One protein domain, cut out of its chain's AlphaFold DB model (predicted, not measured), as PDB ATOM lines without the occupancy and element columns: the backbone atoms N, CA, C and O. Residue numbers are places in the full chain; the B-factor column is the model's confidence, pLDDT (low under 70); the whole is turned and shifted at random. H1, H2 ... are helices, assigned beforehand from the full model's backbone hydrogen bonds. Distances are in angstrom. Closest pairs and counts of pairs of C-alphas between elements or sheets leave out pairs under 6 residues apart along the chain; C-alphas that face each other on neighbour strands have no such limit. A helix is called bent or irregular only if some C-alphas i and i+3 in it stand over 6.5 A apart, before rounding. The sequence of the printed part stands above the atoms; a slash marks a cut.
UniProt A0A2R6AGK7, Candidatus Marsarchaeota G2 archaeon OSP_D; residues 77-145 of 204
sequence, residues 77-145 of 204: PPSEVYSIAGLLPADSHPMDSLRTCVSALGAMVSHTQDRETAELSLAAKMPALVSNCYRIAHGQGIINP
ATOM      1  N   PRO A  77     184.798 247.719 331.074       95.19
ATOM      2  CA  PRO A  77     183.854 248.424 330.212       95.19
ATOM      3  C   PRO A  77     184.553 249.524 329.389       95.19
ATOM      4  O   PRO A  77     185.597 250.028 329.819       95.19
ATOM      5  N   PRO A  78     183.979 249.943 328.246       95.00
ATOM      6  CA  PRO A  78     184.408 251.148 327.539       95.00
ATOM      7  C   PRO A  78     184.330 252.387 328.440       95.00
ATOM      8  O   PRO A  78     183.411 252.523 329.251       95.00
ATOM      9  N   SER A  79     185.278 253.311 328.283       94.50
ATOM     10  CA  SER A  79     185.363 254.531 329.102       94.50
ATOM     11  C   SER A  79     184.138 255.443 328.968       94.50
ATOM     12  O   SER A  79     183.755 256.140 329.905       94.50
ATOM     13  N   GLU A  80     183.484 255.387 327.815       95.62
ATOM     14  CA  GLU A  80     182.305 256.143 327.429       95.62
ATOM     15  C   GLU A  80     181.108 255.820 328.330       95.62
ATOM     16  O   GLU A  80     180.308 256.706 328.631       95.62
ATOM     17  N   VAL A  81     181.020 254.585 328.838       95.81
ATOM     18  CA  VAL A  81     179.984 254.188 329.803       95.81
ATOM     19  C   VAL A  81     180.132 254.964 331.115       95.81
ATOM     20  O   VAL A  81     179.137 255.376 331.711       95.81
ATOM     21  N   TYR A  82     181.368 255.226 331.546       95.50
ATOM     22  CA  TYR A  82     181.640 256.028 332.741       95.50
ATOM     23  C   TYR A  82     181.380 257.517 332.514       95.50
ATOM     24  O   TYR A  82     180.893 258.193 333.419       95.50
ATOM     25  N   SER A  83     181.622 258.024 331.302       95.88
ATOM     26  CA  SER A  83     181.213 259.384 330.932       95.88
ATOM     27  C   SER A  83     179.699 259.559 331.056       95.88
ATOM     28  O   SER A  83     179.251 260.563 331.599       95.88
ATOM     29  N   ILE A  84     178.909 258.565 330.629       95.75
ATOM     30  CA  ILE A  84     177.446 258.575 330.779       95.75
ATOM     31  C   ILE A  84     177.041 258.561 332.253       95.75
ATOM     32  O   ILE A  84     176.185 259.353 332.640       95.75
ATOM     33  N   ALA A  85     177.679 257.732 333.085       95.06
ATOM     34  CA  ALA A  85     177.427 257.728 334.527       95.06
ATOM     35  C   ALA A  85     177.643 259.121 335.149       95.06
ATOM     36  O   ALA A  85     176.852 259.550 335.983       95.06
ATOM     37  N   GLY A  86     178.672 259.852 334.702       95.12
ATOM     38  CA  GLY A  86     178.978 261.205 335.174       95.12
ATOM     39  C   GLY A  86     177.996 262.293 334.725       95.12
ATOM     40  O   GLY A  86     178.024 263.389 335.279       95.12
ATOM     41  N   LEU A  87     177.131 262.016 333.745       95.69
ATOM     42  CA  LEU A  87     176.072 262.935 333.309       95.69
ATOM     43  C   LEU A  87     174.781 262.784 334.124       95.69
ATOM     44  O   LEU A  87     173.883 263.620 334.005       95.69
ATOM     45  N   LEU A  88     174.660 261.718 334.915       95.44
ATOM     46  CA  LEU A  88     173.472 261.463 335.721       95.44
ATOM     47  C   LEU A  88     173.474 262.317 336.997       95.44
ATOM     48  O   LEU A  88     174.542 262.639 337.524       95.44
ATOM     49  N   PRO A  89     172.290 262.666 337.537       93.44
ATOM     50  CA  PRO A  89     172.197 263.328 338.833       93.44
ATOM     51  C   PRO A  89     172.870 262.502 339.935       93.44
ATOM     52  O   PRO A  89     172.660 261.289 340.030       93.44
ATOM     53  N   ALA A  90     173.652 263.160 340.793       87.19
ATOM     54  CA  ALA A  90     174.381 262.507 341.885       87.19
ATOM     55  C   ALA A  90     173.454 261.869 342.939       87.19
ATOM     56  O   ALA A  90     173.859 260.949 343.642       87.19
ATOM     57  N   ASP A  91     172.211 262.343 343.042       90.38
ATOM     58  CA  ASP A  91     171.161 261.832 343.926       90.38
ATOM     59  C   ASP A  91     170.254 260.781 343.260       90.38
ATOM     60  O   ASP A  91     169.285 260.322 343.869       90.38
ATOM     61  N   SER A  92     170.559 260.374 342.021       91.12
ATOM     62  CA  SER A  92     169.845 259.282 341.361       91.12
ATOM     63  C   SER A  92     170.030 257.961 342.110       91.12
ATOM     64  O   SER A  92     171.075 257.685 342.707       91.12
ATOM     65  N   HIS A  93     169.001 257.111 342.083       93.44
ATOM     66  CA  HIS A  93     169.098 255.803 342.714       93.44
ATOM     67  C   HIS A  93     170.196 254.975 342.012       93.44
ATOM     68  O   HIS A  93     170.208 254.926 340.779       93.44
ATOM     69  N   PRO A  94     171.087 254.259 342.729       92.44
ATOM     70  CA  PRO A  94     172.202 253.533 342.106       92.44
ATOM     71  C   PRO A  94     171.782 252.569 340.984       92.44
ATOM     72  O   PRO A  94     172.479 252.428 339.981       92.44
ATOM     73  N   MET A  95     170.603 251.954 341.117       94.44
ATOM     74  CA  MET A  95     170.039 251.083 340.078       94.44
ATOM     75  C   MET A  95     169.631 251.827 338.796       94.44
ATOM     76  O   MET A  95     169.713 251.235 337.725       94.44
ATOM     77  N   ASP A  96     169.229 253.102 338.863       94.69
ATOM     78  CA  ASP A  96     168.926 253.899 337.664       94.69
ATOM     79  C   ASP A  96     170.198 254.221 336.879       94.69
ATOM     80  O   ASP A  96     170.199 254.158 335.644       94.69
ATOM     81  N   SER A  97     171.292 254.506 337.595       94.25
ATOM     82  CA  SER A  97     172.607 254.662 336.980       94.25
ATOM     83  C   SER A  97     173.073 253.357 336.346       94.25
ATOM     84  O   SER A  97     173.400 253.349 335.160       94.25
ATOM     85  N   LEU A  98     172.998 252.243 337.080       95.12
ATOM     86  CA  LEU A  98     173.395 250.937 336.559       95.12
ATOM     87  C   LEU A  98     172.575 250.536 335.323       95.12
ATOM     88  O   LEU A  98     173.164 250.167 334.310       95.12
ATOM     89  N   ARG A  99     171.240 250.671 335.363       95.88
ATOM     90  CA  ARG A  99     170.354 250.390 334.217       95.88
ATOM     91  C   ARG A  99     170.755 251.212 332.993       95.88
ATOM     92  O   ARG A  99     170.884 250.666 331.900       95.88
ATOM     93  N   THR A 100     170.964 252.515 333.174       96.06
ATOM     94  CA  THR A 100     171.358 253.421 332.083       96.06
ATOM     95  C   THR A 100     172.710 253.025 331.491       96.06
ATOM     96  O   THR A 100     172.854 252.957 330.273       96.06
ATOM     97  N   CYS A 101     173.692 252.709 332.336       95.75
ATOM     98  CA  CYS A 101     175.026 252.314 331.896       95.75
ATOM     99  C   CYS A 101     175.050 250.950 331.191       95.75
ATOM    100  O   CYS A 101     175.766 250.807 330.204       95.75
ATOM    101  N   VAL A 102     174.259 249.970 331.642       96.00
ATOM    102  CA  VAL A 102     174.119 248.669 330.958       96.00
ATOM    103  C   VAL A 102     173.442 248.840 329.595       96.00
ATOM    104  O   VAL A 102     173.925 248.295 328.605       96.00
ATOM    105  N   SER A 103     172.391 249.659 329.511       95.31
ATOM    106  CA  SER A 103     171.735 249.970 328.235       95.31
ATOM    107  C   SER A 103     172.689 250.676 327.260       95.31
ATOM    108  O   SER A 103     172.780 250.302 326.092       95.31
ATOM    109  N   ALA A 104     173.466 251.648 327.746       95.00
ATOM    110  CA  ALA A 104     174.481 252.321 326.945       95.00
ATOM    111  C   ALA A 104     175.599 251.374 326.489       95.00
ATOM    112  O   ALA A 104     176.047 251.471 325.348       95.00
ATOM    113  N   LEU A 105     176.026 250.445 327.352       94.50
ATOM    114  CA  LEU A 105     176.989 249.409 326.992       94.50
ATOM    115  C   LEU A 105     176.471 248.568 325.820       94.50
ATOM    116  O   LEU A 105     177.229 248.335 324.884       94.50
ATOM    117  N   GLY A 106     175.192 248.182 325.821       92.38
ATOM    118  CA  GLY A 106     174.574 247.449 324.711       92.38
ATOM    119  C   GLY A 106     174.696 248.163 323.363       92.38
ATOM    120  O   GLY A 106     175.018 247.533 322.361       92.38
ATOM    121  N   ALA A 107     174.549 249.491 323.344       90.88
ATOM    122  CA  ALA A 107     174.714 250.301 322.132       90.88
ATOM    123  C   ALA A 107     176.174 250.416 321.646       90.88
ATOM    124  O   ALA A 107     176.416 250.814 320.508       90.88
ATOM    125  N   MET A 108     177.151 250.100 322.502       89.88
ATOM    126  CA  MET A 108     178.586 250.161 322.194       89.88
ATOM    127  C   MET A 108     179.172 248.799 321.796       89.88
ATOM    128  O   MET A 108     180.312 248.733 321.331       89.88
ATOM    129  N   VAL A 109     178.431 247.707 321.997       82.50
ATOM    130  CA  VAL A 109     178.865 246.342 321.672       82.50
ATOM    131  C   VAL A 109     178.440 245.983 320.245       82.50
ATOM    132  O   VAL A 109     177.392 246.406 319.762       82.50
ATOM    133  N   SER A 110     179.263 245.197 319.542       73.62
ATOM    134  CA  SER A 110     178.938 244.757 318.181       73.62
ATOM    135  C   SER A 110     177.727 243.823 318.169       73.62
ATOM    136  O   SER A 110     177.748 242.771 318.806       73.62
ATOM    137  N   HIS A 111     176.726 244.130 317.340       68.75
ATOM    138  CA  HIS A 111     175.571 243.255 317.092       68.75
ATOM    139  C   HIS A 111     175.925 241.929 316.397       68.75
ATOM    140  O   HIS A 111     175.066 241.069 316.236       68.75
ATOM    141  N   THR A 112     177.172 241.757 315.950       70.12
ATOM    142  CA  THR A 112     177.650 240.510 315.328       70.12
ATOM    143  C   THR A 112     178.211 239.511 316.336       70.12
ATOM    144  O   THR A 112     178.649 238.436 315.932       70.12
ATOM    145  N   GLN A 113     178.295 239.882 317.614       77.75
ATOM    146  CA  GLN A 113     178.790 239.003 318.666       77.75
ATOM    147  C   GLN A 113     177.760 237.904 318.947       77.75
ATOM    148  O   GLN A 113     176.560 238.172 319.000       77.75
ATOM    149  N   ASP A 114     178.219 236.667 319.118       87.31
ATOM    150  CA  ASP A 114     177.342 235.583 319.543       87.31
ATOM    151  C   ASP A 114     176.824 235.830 320.968       87.31
ATOM    152  O   ASP A 114     177.437 236.529 321.784       87.31
ATOM    153  N   ARG A 115     175.653 235.258 321.254       86.25
ATOM    154  CA  ARG A 115     174.923 235.501 322.497       86.25
ATOM    155  C   ARG A 115     175.716 235.077 323.733       86.25
ATOM    156  O   ARG A 115     175.810 235.862 324.668       86.25
ATOM    157  N   GLU A 116     176.318 233.890 323.723       87.88
ATOM    158  CA  GLU A 116     177.079 233.358 324.864       87.88
ATOM    159  C   GLU A 116     178.264 234.268 325.213       87.88
ATOM    160  O   GLU A 116     178.477 234.631 326.373       87.88
ATOM    161  N   THR A 117     178.998 234.731 324.197       89.50
ATOM    162  CA  THR A 117     180.096 235.681 324.394       89.50
ATOM    163  C   THR A 117     179.578 237.020 324.922       89.50
ATOM    164  O   THR A 117     180.252 237.669 325.725       89.50
ATOM    165  N   ALA A 118     178.400 237.477 324.488       91.44
ATOM    166  CA  ALA A 118     177.781 238.702 324.996       91.44
ATOM    167  C   ALA A 118     177.360 238.581 326.471       91.44
ATOM    168  O   ALA A 118     177.666 239.483 327.252       91.44
ATOM    169  N   GLU A 119     176.751 237.461 326.870       91.69
ATOM    170  CA  GLU A 119     176.356 237.172 328.258       91.69
ATOM    171  C   GLU A 119     177.579 237.142 329.185       91.69
ATOM    172  O   GLU A 119     177.613 237.840 330.202       91.69
ATOM    173  N   LEU A 120     178.632 236.420 328.789       93.31
ATOM    174  CA  LEU A 120     179.894 236.365 329.528       93.31
ATOM    175  C   LEU A 120     180.554 237.747 329.634       93.31
ATOM    176  O   LEU A 120     181.039 238.138 330.697       93.31
ATOM    177  N   SER A 121     180.580 238.494 328.528       93.62
ATOM    178  CA  SER A 121     181.153 239.840 328.467       93.62
ATOM    179  C   SER A 121     180.430 240.808 329.401       93.62
ATOM    180  O   SER A 121     181.091 241.594 330.085       93.62
ATOM    181  N   LEU A 122     179.097 240.750 329.452       95.00
ATOM    182  CA  LEU A 122     178.295 241.547 330.370       95.00
ATOM    183  C   LEU A 122     178.592 241.148 331.820       95.00
ATOM    184  O   LEU A 122     178.989 242.006 332.608       95.00
ATOM    185  N   ALA A 123     178.507 239.855 332.154       95.06
ATOM    186  CA  ALA A 123     178.777 239.342 333.500       95.06
ATOM    187  C   ALA A 123     180.182 239.713 334.013       95.06
ATOM    188  O   ALA A 123     180.352 240.082 335.179       95.06
ATOM    189  N   ALA A 124     181.187 239.685 333.134       96.56
ATOM    190  CA  ALA A 124     182.553 240.103 333.439       96.56
ATOM    191  C   ALA A 124     182.666 241.601 333.774       96.56
ATOM    192  O   ALA A 124     183.460 241.981 334.634       96.56
ATOM    193  N   LYS A 125     181.883 242.456 333.103       97.12
ATOM    194  CA  LYS A 125     181.894 243.921 333.273       97.12
ATOM    195  C   LYS A 125     181.067 244.398 334.464       97.12
ATOM    196  O   LYS A 125     181.323 245.495 334.963       97.12
ATOM    197  N   MET A 126     180.103 243.602 334.935       97.00
ATOM    198  CA  MET A 126     179.192 243.986 336.021       97.00
ATOM    199  C   MET A 126     179.905 244.478 337.293       97.00
ATOM    200  O   MET A 126     179.533 245.552 337.768       97.00
ATOM    201  N   PRO A 127     180.959 243.819 337.818       97.62
ATOM    202  CA  PRO A 127     181.708 244.323 338.973       97.62
ATOM    203  C   PRO A 127     182.228 245.752 338.805       97.62
ATOM    204  O   PRO A 127     182.105 246.585 339.709       97.62
ATOM    205  N   ALA A 128     182.792 246.044 337.631       97.94
ATOM    206  CA  ALA A 128     183.350 247.347 337.310       97.94
ATOM    207  C   ALA A 128     182.246 248.392 337.124       97.94
ATOM    208  O   ALA A 128     182.380 249.504 337.628       97.94
ATOM    209  N   LEU A 129     181.142 248.030 336.459       97.44
ATOM    210  CA  LEU A 129     179.979 248.903 336.298       97.44
ATOM    211  C   LEU A 129     179.374 249.270 337.653       97.44
ATOM    212  O   LEU A 129     179.272 250.453 337.958       97.44
ATOM    213  N   VAL A 130     179.040 248.285 338.489       96.94
ATOM    214  CA  VAL A 130     178.438 248.509 339.812       96.94
ATOM    215  C   VAL A 130     179.336 249.395 340.672       96.94
ATOM    216  O   VAL A 130     178.888 250.415 341.196       96.94
ATOM    217  N   SER A 131     180.619 249.041 340.777       97.19
ATOM    218  CA  SER A 131     181.560 249.767 341.632       97.19
ATOM    219  C   SER A 131     181.795 251.185 341.122       97.19
ATOM    220  O   SER A 131     181.675 252.145 341.877       97.19
ATOM    221  N   ASN A 132     182.112 251.350 339.837       97.00
ATOM    222  CA  ASN A 132     182.505 252.655 339.317       97.00
ATOM    223  C   ASN A 132     181.317 253.593 339.095       97.00
ATOM    224  O   ASN A 132     181.485 254.786 339.323       97.00
ATOM    225  N   CYS A 133     180.120 253.098 338.756       94.94
ATOM    226  CA  CYS A 133     178.924 253.950 338.712       94.94
ATOM    227  C   CYS A 133     178.637 254.556 340.092       94.94
ATOM    228  O   CYS A 133     178.428 255.763 340.204       94.94
ATOM    229  N   TYR A 134     178.728 253.749 341.157       93.94
ATOM    230  CA  TYR A 134     178.603 254.248 342.525       93.94
ATOM    231  C   TYR A 134     179.687 255.283 342.854       93.94
ATOM    232  O   TYR A 134     179.382 256.361 343.363       93.94
ATOM    233  N   ARG A 135     180.954 254.984 342.544       95.25
ATOM    234  CA  ARG A 135     182.083 255.889 342.816       95.25
ATOM    235  C   ARG A 135     181.916 257.233 342.111       95.25
ATOM    236  O   ARG A 135     182.076 258.264 342.755       95.25
ATOM    237  N   ILE A 136     181.525 257.223 340.837       95.12
ATOM    238  CA  ILE A 136     181.283 258.430 340.037       95.12
ATOM    239  C   ILE A 136     180.161 259.275 340.648       95.12
ATOM    240  O   ILE A 136     180.362 260.471 340.857       95.12
ATOM    241  N   ALA A 137     179.032 258.662 341.019       91.88
ATOM    242  CA  ALA A 137     177.922 259.366 341.667       91.88
ATOM    243  C   ALA A 137     178.333 260.042 342.992       91.88
ATOM    244  O   ALA A 137     177.793 261.081 343.358       91.88
ATOM    245  N   HIS A 138     179.339 259.494 343.679       91.81
ATOM    246  CA  HIS A 138     179.873 260.023 344.938       91.81
ATOM    247  C   HIS A 138     181.151 260.865 344.762       91.81
ATOM    248  O   HIS A 138     181.858 261.120 345.740       91.81
ATOM    249  N   GLY A 139     181.486 261.280 343.536       92.94
ATOM    250  CA  GLY A 139     182.666 262.104 343.252       92.94
ATOM    251  C   GLY A 139     184.006 261.413 343.535       92.94
ATOM    252  O   GLY A 139     185.028 262.077 343.704       92.94
ATOM    253  N   GLN A 140     184.021 260.083 343.618       95.19
ATOM    254  CA  GLN A 140     185.216 259.274 343.834       95.19
ATOM    255  C   GLN A 140     185.856 258.874 342.497       95.19
ATOM    256  O   GLN A 140     185.178 258.645 341.499       95.19
ATOM    257  N   GLY A 141     187.185 258.734 342.485       95.06
ATOM    258  CA  GLY A 141     187.917 258.288 341.297       95.06
ATOM    259  C   GLY A 141     187.639 256.824 340.942       95.06
ATOM    260  O   GLY A 141     187.492 255.988 341.838       95.06
ATOM    261  N   ILE A 142     187.614 256.523 339.641       97.06
ATOM    262  CA  ILE A 142     187.435 255.176 339.077       97.06
ATOM    263  C   ILE A 142     188.564 254.245 339.527       97.06
ATOM    264  O   ILE A 142     189.732 254.635 339.568       97.06
ATOM    265  N   ILE A 143     188.211 252.993 339.814       97.75
ATOM    266  CA  ILE A 143     189.166 251.910 340.037       97.75
ATOM    267  C   ILE A 143     188.985 250.891 338.918       97.75
ATOM    268  O   ILE A 143     187.929 250.274 338.782       97.75
ATOM    269  N   ASN A 144     190.024 250.728 338.099       97.44
ATOM    270  CA  ASN A 144     190.016 249.760 337.007       97.44
ATOM    271  C   ASN A 144     190.158 248.328 337.541       97.44
ATOM    272  O   ASN A 144     190.859 248.150 338.542       97.44
ATOM    273  N   PRO A 145     189.566 247.327 336.864       97.81
ATOM    274  CA  PRO A 145     189.756 245.916 337.193       97.81
ATOM    275  C   PRO A 145     191.234 245.516 337.226       97.81
ATOM    276  O   PRO A 145     192.015 245.934 336.369       97.81
TER     277      PRO A 145
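Overview. This is residues 77 to 145 of the 204 residues of a protein of Candidatus Marsarchaeota G2 archaeon OSP_D (UniProt A0A2R6AGK7). Three helical segments, H1, H2 and the second arm of the bent helix H3, pack in a triangle with their lines crossed, while the first arm of H3 reaches beyond this core and residues 111 to 117 stick out at one end. After H3, residues 138 to 145 fold back beside its second arm. The printed part has 69 residues, with three named helices in the order H1, H2, H3 and no named strand; its class is all helix. It is compact, with a radius of gyration of the C-alphas of 12.0 A, yet elongated, spanning 36 by 20 by 18 A.

Arrangement. H1, residues 79 to 87, and H2, residues 94 to 108, touch and form a helical hairpin: they run opposite ways at a steep tilt of 40 degrees, and their closest C-alphas, of Val 81 and Cys 101, are 5.7 A apart. H3, residues 115 to 137, was assigned as one helix by its hydrogen bonds but is bent, with C-alphas 124 and 127 7.0 A apart; its arms H3a, residues 115 to 124, and H3b, residues 127 to 137, stand at a steep tilt of 53 degrees. H1 touches H3b, closest at the C-alphas of Ala 85 and Cys 133, 5.8 A apart; they run the same way at 36 degrees, only just a steep tilt. H2 touches H3b, closest at the C-alphas of Pro 94 and Tyr 134, 6.5 A apart, opposite ways at a steep tilt of 62 degrees. The helix packing is mostly crossed, with no touching pair at a shallow tilt. H3a is apart from H1, and only just apart from H2, at 8.3 A. Every O i to N i+4 pair is within hydrogen-bond range in H1, H2, H3a and H3b.

Along the chain. H1 begins at C-alpha 79, (185.363, 254.531, 329.102), and is 13.2 A long. H2 is 21.2 A, H3a 14.1 A and H3b 15.7 A long. H3b ends at C-alpha 137, (177.922, 259.366, 341.667).

Size, cuts and confidence. The two C-alphas farthest apart, of Asp 91 and Asp 114, are 36.4 A apart. The printed part has no cut, and both links, H1 to H2 and H2 to H3, are short. The mean pLDDT of the printed part is 92.9, and residue 111 alone is under 70.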